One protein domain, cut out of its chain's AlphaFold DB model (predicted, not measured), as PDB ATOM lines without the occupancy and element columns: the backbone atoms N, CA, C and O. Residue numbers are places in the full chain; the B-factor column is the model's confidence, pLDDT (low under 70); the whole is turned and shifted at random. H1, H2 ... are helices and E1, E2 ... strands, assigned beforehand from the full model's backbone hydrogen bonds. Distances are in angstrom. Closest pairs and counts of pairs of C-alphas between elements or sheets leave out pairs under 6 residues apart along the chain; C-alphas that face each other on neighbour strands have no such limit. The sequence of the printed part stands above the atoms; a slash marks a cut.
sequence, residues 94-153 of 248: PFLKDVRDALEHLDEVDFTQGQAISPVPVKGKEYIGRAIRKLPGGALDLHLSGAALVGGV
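What this domain is: This is residues 94 to 153 of the 248 residues of an uncharacterized protein of Streptomyces sp. 3212.5 (UniProt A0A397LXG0). There is little regular structure here: a small three-stranded sheet with one helix, H1, grazing it, and long loops, residues 118 to 138 and 142 to 153, reaching towards opposite ends of the longest axis. The 60 printed residues run H1 E1 E2 E3, a mixed class with only 20 in named elements. The antiparallel sheet, order E1 E2 E3, is a meander, each strand the antiparallel neighbour of the one before. The whole is compact, radius of gyration of the C-alphas 11.1 A, spanning 37 by 27 by 17 A.

Where its parts are: Find E1, residues 110 to 112, 6.6 A, from C-alpha 110 at (-8.741, 2.875, 14.335). E2 is residues 115 to 117, 6.2 A; E3, residues 139 to 141, 6.5 A, ends at (-0.369, 9.734, 8.352). H1, residues 94 to 104, 15.1 A, begins at (-3.373, 0.993, -8.194).

How they stand to each other: Hairpin E1 and E2 has N 115 and O 112 at 2.8 A, within hydrogen-bond range. Hairpin E2 and E3 has N 116 and O 140 at 2.9 A, also within range. E1 and E3 are apart. H1 is on the sheet but only grazes it, with residues 99 to 103. Every O i to N i+4 pair in H1 is within hydrogen-bond range.

The domain as a whole: The C-alphas of Gly 124 and Ser 145 are farthest apart, 37.0 A. The printed part has no cut; E2 to E3 is a long link of 21 residues. Look for pLDDT under 70 at residues 144 to 147.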
ATOM      1  N   PRO A  94      -2.964   1.762  -9.367       94.25
ATOM      2  CA  PRO A  94      -3.373   0.993  -8.194       94.25
ATOM      3  C   PRO A  94      -3.130   1.730  -6.873       94.25
ATOM      4  O   PRO A  94      -3.854   1.505  -5.909       94.25
ATOM      5  N   PHE A  95      -2.123   2.607  -6.822       93.62
ATOM      6  CA  PHE A  95      -1.796   3.372  -5.626       93.62
ATOM      7  C   PHE A  95      -2.783   4.526  -5.426       93.62
ATOM      8  O   PHE A  95      -3.306   4.662  -4.323       93.62
ATOM      9  N   LEU A  96      -3.110   5.303  -6.469       94.06
ATOM     10  CA  LEU A  96      -4.159   6.332  -6.354       94.06
ATOM     11  C   LEU A  96      -5.507   5.709  -5.979       94.06
ATOM     12  O   LEU A  96      -6.208   6.233  -5.111       94.06
ATOM     13  N   LYS A  97      -5.832   4.549  -6.563       94.88
ATOM     14  CA  LYS A  97      -7.029   3.792  -6.210       94.88
ATOM     15  C   LYS A  97      -7.039   3.369  -4.739       94.88
ATOM     16  O   LYS A  97      -8.045   3.572  -4.063       94.88
ATOM     17  N   ASP A  98      -5.958   2.771  -4.243       94.31
ATOM     18  CA  ASP A  98      -5.905   2.281  -2.863       94.31
ATOM     19  C   ASP A  98      -5.887   3.432  -1.841       94.31
ATOM     20  O   ASP A  98      -6.514   3.308  -0.789       94.31
ATOM     21  N   VAL A  99      -5.280   4.580  -2.174       93.94
ATOM     22  CA  VAL A  99      -5.384   5.819  -1.379       93.94
ATOM     23  C   VAL A  99      -6.819   6.356  -1.378       93.94
ATOM     24  O   VAL A  99      -7.327   6.694  -0.310       93.94
ATOM     25  N   ARG A 100      -7.518   6.375  -2.524       95.25
ATOM     26  CA  ARG A 100      -8.937   6.771  -2.578       95.25
ATOM     27  C   ARG A 100      -9.816   5.830  -1.759       95.25
ATOM     28  O   ARG A 100     -10.593   6.316  -0.948       95.25
ATOM     29  N   ASP A 101      -9.678   4.513  -1.938       94.62
ATOM     30  CA  ASP A 101     -10.407   3.507  -1.149       94.62
ATOM     31  C   ASP A 101     -10.162   3.726   0.364       94.62
ATOM     32  O   ASP A 101     -11.064   3.538   1.175       94.62
ATOM     33  N   ALA A 102      -8.945   4.107   0.768       93.19
ATOM     34  CA  ALA A 102      -8.602   4.329   2.172       93.19
ATOM     35  C   ALA A 102      -9.188   5.624   2.755       93.19
ATOM     36  O   ALA A 102      -9.588   5.631   3.916       93.19
ATOM     37  N   LEU A 103      -9.253   6.697   1.961       92.81
ATOM     38  CA  LEU A 103      -9.875   7.966   2.353       92.81
ATOM     39  C   LEU A 103     -11.411   7.876   2.370       92.81
ATOM     40  O   LEU A 103     -12.045   8.494   3.220       92.81
ATOM     41  N   GLU A 104     -12.000   7.074   1.477       93.44
ATOM     42  CA  GLU A 104     -13.445   6.812   1.397       93.44
ATOM     43  C   GLU A 104     -13.984   6.057   2.624       93.44
ATOM     44  O   GLU A 104     -15.099   6.329   3.051       93.44
ATOM     45  N   HIS A 105     -13.178   5.165   3.213       92.19
ATOM     46  CA  HIS A 105     -13.520   4.378   4.407       92.19
ATOM     47  C   HIS A 105     -12.788   4.849   5.681       92.19
ATOM     48  O   HIS A 105     -12.585   4.064   6.610       92.19
ATOM     49  N   LEU A 106     -12.339   6.111   5.730       90.81
ATOM     50  CA  LEU A 106     -11.558   6.667   6.847       90.81
ATOM     51  C   LEU A 106     -12.353   6.760   8.166       90.81
ATOM     52  O   LEU A 106     -11.760   6.857   9.236       90.81
ATOM     53  N   ASP A 107     -13.682   6.721   8.113       91.56
ATOM     54  CA  ASP A 107     -14.566   6.669   9.282       91.56
ATOM     55  C   ASP A 107     -14.664   5.265   9.912       91.56
ATOM     56  O   ASP A 107     -15.087   5.135  11.062       91.56
ATOM     57  N   GLU A 108     -14.244   4.215   9.197       90.88
ATOM     58  CA  GLU A 108     -14.332   2.825   9.657       90.88
ATOM     59  C   GLU A 108     -13.074   2.318  10.396       90.88
ATOM     60  O   GLU A 108     -12.957   1.115  10.657       90.88
ATOM     61  N   VAL A 109     -12.089   3.182  10.673       92.31
ATOM     62  CA  VAL A 109     -10.726   2.764  11.061       92.31
ATOM     63  C   VAL A 109     -10.317   3.186  12.474       92.31
ATOM     64  O   VAL A 109     -10.913   4.081  13.070       92.31
ATOM     65  N   ASP A 110      -9.285   2.533  13.019       93.06
ATOM     66  CA  ASP A 110      -8.741   2.875  14.335       93.06
ATOM     67  C   ASP A 110      -7.709   4.009  14.204       93.06
ATOM     68  O   ASP A 110      -6.880   4.019  13.293       93.06
ATOM     69  N   PHE A 111      -7.710   4.941  15.159       92.44
ATOM     70  CA  PHE A 111      -6.733   6.030  15.235       92.44
ATOM     71  C   PHE A 111      -5.734   5.765  16.363       92.44
ATOM     72  O   PHE A 111      -6.120   5.626  17.525       92.44
ATOM     73  N   THR A 112      -4.438   5.719  16.049       90.12
ATOM     74  CA  THR A 112      -3.374   5.537  17.046       90.12
ATOM     75  C   THR A 112      -2.147   6.365  16.699       90.12
ATOM     76  O   THR A 112      -1.777   6.467  15.537       90.12
ATOM     77  N   GLN A 113      -1.515   6.973  17.705       86.88
ATOM     78  CA  GLN A 113      -0.234   7.690  17.576       86.88
ATOM     79  C   GLN A 113      -0.156   8.755  16.458       86.88
ATOM     80  O   GLN A 113       0.940   9.093  16.037       86.88
ATOM     81  N   GLY A 114      -1.283   9.328  16.014       86.81
ATOM     82  CA  GLY A 114      -1.313  10.279  14.890       86.81
ATOM     83  C   GLY A 114      -1.401   9.626  13.505       86.81
ATOM     84  O   GLY A 114      -1.138  10.279  12.501       86.81
ATOM     85  N   GLN A 115      -1.803   8.358  13.438       90.44
ATOM     86  CA  GLN A 115      -2.071   7.614  12.210       90.44
ATOM     87  C   GLN A 115      -3.476   7.000  12.235       90.44
ATOM     88  O   GLN A 115      -3.992   6.632  13.295       90.44
ATOM     89  N   ALA A 116      -4.072   6.849  11.055       91.81
ATOM     90  CA  ALA A 116      -5.233   5.993  10.829       91.81
ATOM     91  C   ALA A 116      -4.754   4.611  10.360       91.81
ATOM     92  O   ALA A 116      -4.027   4.503   9.370       91.81
ATOM     93  N   ILE A 117      -5.158   3.558  11.070       93.19
ATOM     94  CA  ILE A 117      -4.725   2.172  10.855       93.19
ATOM     95  C   ILE A 117      -5.924   1.234  10.722       93.19
ATOM     96  O   ILE A 117      -7.001   1.482  11.259       93.19
ATOM     97  N   SER A 118      -5.743   0.098  10.044       91.75
ATOM     98  CA  SER A 118      -6.771  -0.949  10.043       91.75
ATOM     99  C   SER A 118      -7.116  -1.370  11.477       91.75
ATOM    100  O   SER A 118      -6.204  -1.791  12.193       91.75
ATOM    101  N   PRO A 119      -8.406  -1.434  11.848       88.69
ATOM    102  CA  PRO A 119      -8.800  -1.973  13.132       88.69
ATOM    103  C   PRO A 119      -8.545  -3.480  13.194       88.69
ATOM    104  O   PRO A 119      -8.366  -4.158  12.166       88.69
ATOM    105  N   VAL A 120      -8.541  -4.014  14.416       84.19
ATOM    106  CA  VAL A 120      -8.397  -5.454  14.669       84.19
ATOM    107  C   VAL A 120      -9.576  -6.207  14.028       84.19
ATOM    108  O   VAL A 120     -10.727  -5.891  14.334       84.19
ATOM    109  N   PRO A 121      -9.343  -7.214  13.159       82.19
ATOM    110  CA  PRO A 121     -10.428  -7.921  12.485       82.19
ATOM    111  C   PRO A 121     -11.391  -8.606  13.463       82.19
ATOM    112  O   PRO A 121     -11.024  -9.545  14.172       82.19
ATOM    113  N   VAL A 122     -12.652  -8.174  13.453       82.81
ATOM    114  CA  VAL A 122     -13.748  -8.834  14.176       82.81
ATOM    115  C   VAL A 122     -14.424  -9.844  13.249       82.81
ATOM    116  O   VAL A 122     -14.667  -9.559  12.075       82.81
ATOM    117  N   LYS A 123     -14.752 -11.028  13.779       83.50
ATOM    118  CA  LYS A 123     -15.413 -12.107  13.031       83.50
ATOM    119  C   LYS A 123     -16.733 -11.625  12.407       83.50
ATOM    120  O   LYS A 123     -17.608 -11.144  13.126       83.50
ATOM    121  N   GLY A 124     -16.886 -11.790  11.094       80.50
ATOM    122  CA  GLY A 124     -18.024 -11.295  10.309       80.50
ATOM    123  C   GLY A 124     -17.917  -9.829   9.861       80.50
ATOM    124  O   GLY A 124     -18.864  -9.309   9.274       80.50
ATOM    125  N   LYS A 125     -16.795  -9.152  10.142       80.38
ATOM    126  CA  LYS A 125     -16.485  -7.768   9.739       80.38
ATOM    127  C   LYS A 125     -15.060  -7.632   9.174       80.38
ATOM    128  O   LYS A 125     -14.450  -6.569   9.227       80.38
ATOM    129  N   GLU A 126     -14.518  -8.696   8.585       80.88
ATOM    130  CA  GLU A 126     -13.133  -8.778   8.088       80.88
ATOM    131  C   GLU A 126     -12.827  -7.818   6.914       80.88
ATOM    132  O   GLU A 126     -11.662  -7.621   6.541       80.88
ATOM    133  N   TYR A 127     -13.869  -7.232   6.313       79.94
ATOM    134  CA  TYR A 127     -13.779  -6.223   5.260       79.94
ATOM    135  C   TYR A 127     -13.406  -4.827   5.784       79.94
ATOM    136  O   TYR A 127     -12.774  -4.074   5.045       79.94
ATOM    137  N   ILE A 128     -13.734  -4.507   7.040       81.00
ATOM    138  CA  ILE A 128     -13.481  -3.189   7.638       81.00
ATOM    139  C   ILE A 128     -11.975  -2.905   7.656       81.00
ATOM    140  O   ILE A 128     -11.170  -3.799   7.948       81.00
ATOM    141  N   GLY A 129     -11.590  -1.683   7.279       82.62
ATOM    142  CA  GLY A 129     -10.195  -1.240   7.168       82.62
ATOM    143  C   GLY A 129      -9.352  -1.974   6.117       82.62
ATOM    144  O   GLY A 129      -8.135  -1.781   6.067       82.62
ATOM    145  N   ARG A 130      -9.953  -2.811   5.252       88.06
ATOM    146  CA  ARG A 130      -9.229  -3.529   4.184       88.06
ATOM    147  C   ARG A 130      -8.492  -2.574   3.244       88.06
ATOM    148  O   ARG A 130      -7.430  -2.950   2.764       88.06
ATOM    149  N   ALA A 131      -9.045  -1.389   2.983       89.00
ATOM    150  CA  ALA A 131      -8.418  -0.385   2.132       89.00
ATOM    151  C   ALA A 131      -7.083   0.105   2.717       89.00
ATOM    152  O   ALA A 131      -6.050  -0.044   2.066       89.00
ATOM    153  N   ILE A 132      -7.076   0.543   3.984       90.88
ATOM    154  CA  ILE A 132      -5.855   0.979   4.680       90.88
ATOM    155  C   ILE A 132      -4.771  -0.116   4.699       90.88
ATOM    156  O   ILE A 132      -3.603   0.195   4.490       90.88
ATOM    157  N   ARG A 133      -5.124  -1.406   4.839       91.38
ATOM    158  CA  ARG A 133      -4.138  -2.516   4.804       91.38
ATOM    159  C   ARG A 133      -3.340  -2.624   3.500       91.38
ATOM    160  O   ARG A 133      -2.298  -3.275   3.507       91.38
ATOM    161  N   LYS A 134      -3.838  -2.080   2.384       91.75
ATOM    162  CA  LYS A 134      -3.133  -2.107   1.091       91.75
ATOM    163  C   LYS A 134      -2.118  -0.973   0.943       91.75
ATOM    164  O   LYS A 134      -1.240  -1.057   0.088       91.75
ATOM    165  N   LEU A 135      -2.261   0.091   1.733       92.25
ATOM    166  CA  LEU A 135      -1.371   1.239   1.673       92.25
ATOM    167  C   LEU A 135       0.057   0.832   2.064       92.25
ATOM    168  O   LEU A 135       0.237  -0.060   2.901       92.25
ATOM    169  N   PRO A 136       1.085   1.516   1.536       88.88
ATOM    170  CA  PRO A 136       2.413   1.525   2.141       88.88
ATOM    171  C   PRO A 136       2.314   1.745   3.657       88.88
ATOM    172  O   PRO A 136       1.520   2.558   4.119       88.88
ATOM    173  N   GLY A 137       3.041   0.949   4.443       87.94
ATOM    174  CA  GLY A 137       2.973   0.978   5.911       87.94
ATOM    175  C   GLY A 137       1.660   0.479   6.542       87.94
ATOM    176  O   GLY A 137       1.631   0.260   7.748       87.94
ATOM    177  N   GLY A 138       0.595   0.251   5.764       91.19
ATOM    178  CA  GLY A 138      -0.726  -0.120   6.279       91.19
ATOM    179  C   GLY A 138      -1.414   0.999   7.072       91.19
ATOM    180  O   GLY A 138      -2.180   0.692   7.988       91.19
ATOM    181  N   ALA A 139      -1.105   2.266   6.764       91.12
ATOM    182  CA  ALA A 139      -1.540   3.436   7.522       91.12
ATOM    183  C   ALA A 139      -1.722   4.693   6.644       91.12
ATOM    184  O   ALA A 139      -1.106   4.823   5.584       91.12
ATOM    185  N   LEU A 140      -2.532   5.638   7.127       90.38
ATOM    186  CA  LEU A 140      -2.547   7.039   6.690       90.38
ATOM    187  C   LEU A 140      -1.937   7.915   7.792       90.38
ATOM    188  O   LEU A 140      -2.256   7.732   8.968       90.38
ATOM    189  N   ASP A 141      -1.079   8.859   7.414       88.38
ATOM    190  CA  ASP A 141      -0.369   9.734   8.352       88.38
ATOM    191  C   ASP A 141      -1.193  11.005   8.619       88.38
ATOM    192  O   ASP A 141      -1.517  11.744   7.692       88.38
ATOM    193  N   LEU A 142      -1.527  11.279   9.885       84.38
ATOM    194  CA  LEU A 142      -2.386  12.400  10.315       84.38
ATOM    195  C   LEU A 142      -1.606  13.450  11.131       84.38
ATOM    196  O   LEU A 142      -2.168  14.147  11.976       84.38
ATOM    197  N   HIS A 143      -0.291  13.538  10.921       77.56
ATOM    198  CA  HIS A 143       0.595  14.432  11.664       77.56
ATOM    199  C   HIS A 143       0.690  15.831  11.039       77.56
ATOM    200  O   HIS A 143       0.823  15.978   9.825       77.56
ATOM    201  N   LEU A 144       0.744  16.857  11.898       63.56
ATOM    202  CA  LEU A 144       0.875  18.268  11.505       63.56
ATOM    203  C   LEU A 144       2.124  18.567  10.650       63.56
ATOM    204  O   LEU A 144       2.099  19.494   9.848       63.56
ATOM    205  N   SER A 145       3.197  17.775  10.780       61.56
ATOM    206  CA  SER A 145       4.506  18.026  10.150       61.56
ATOM    207  C   SER A 145       4.580  17.749   8.638       61.56
ATOM    208  O   SER A 145       5.645  17.892   8.041       61.56
ATOM    209  N   GLY A 146       3.479  17.343   7.991       60.16
ATOM    210  CA  GLY A 146       3.267  17.436   6.534       60.16
ATOM    211  C   GLY A 146       4.211  16.653   5.601       60.16
ATOM    212  O   GLY A 146       4.040  16.727   4.382       60.16
ATOM    213  N   ALA A 147       5.194  15.920   6.130       68.25
ATOM    214  CA  ALA A 147       6.247  15.255   5.357       68.25
ATOM    215  C   ALA A 147       5.779  13.977   4.635       68.25
ATOM    216  O   ALA A 147       6.339  13.609   3.601       68.25
ATOM    217  N   ALA A 148       4.750  13.315   5.164       70.50
ATOM    218  CA  ALA A 148       4.128  12.127   4.594       70.50
ATOM    219  C   ALA A 148       2.606  12.188   4.768       70.50
ATOM    220  O   ALA A 148       2.114  12.821   5.701       70.50
ATOM    221  N   LEU A 149       1.883  11.542   3.851       75.62
ATOM    222  CA  LEU A 149       0.419  11.418   3.883       75.62
ATOM    223  C   LEU A 149      -0.028   9.947   3.986       75.62
ATOM    224  O   LEU A 149      -1.087   9.644   4.531       75.62
ATOM    225  N   VAL A 150       0.769   9.022   3.439       78.56
ATOM    226  CA  VAL A 150       0.398   7.611   3.255       78.56
ATOM    227  C   VAL A 150       1.563   6.709   3.669       78.56
ATOM    228  O   VAL A 150       2.398   6.353   2.837       78.56
ATOM    229  N   GLY A 151       1.650   6.376   4.958       72.81
ATOM    230  CA  GLY A 151       2.650   5.465   5.527       72.81
ATOM    231  C   GLY A 151       4.090   5.779   5.114       72.81
ATOM    232  O   GLY A 151       4.821   4.890   4.668       72.81
ATOM    233  N   GLY A 152       4.482   7.053   5.198       78.81
ATOM    234  CA  GLY A 152       5.801   7.541   4.778       78.81
ATOM    235  C   GLY A 152       5.918   7.960   3.305       78.81
ATOM    236  O   GLY A 152       6.971   8.457   2.906       78.81
ATOM    237  N   VAL A 153       4.875   7.805   2.479       84.62
ATOM    238  CA  VAL A 153       4.860   8.352   1.110       84.62
ATOM    239  C   VAL A 153       4.559   9.860   1.149       84.62
ATOM    240  O   VAL A 153       3.549  10.265   1.737       84.62
TER     241      VAL A 153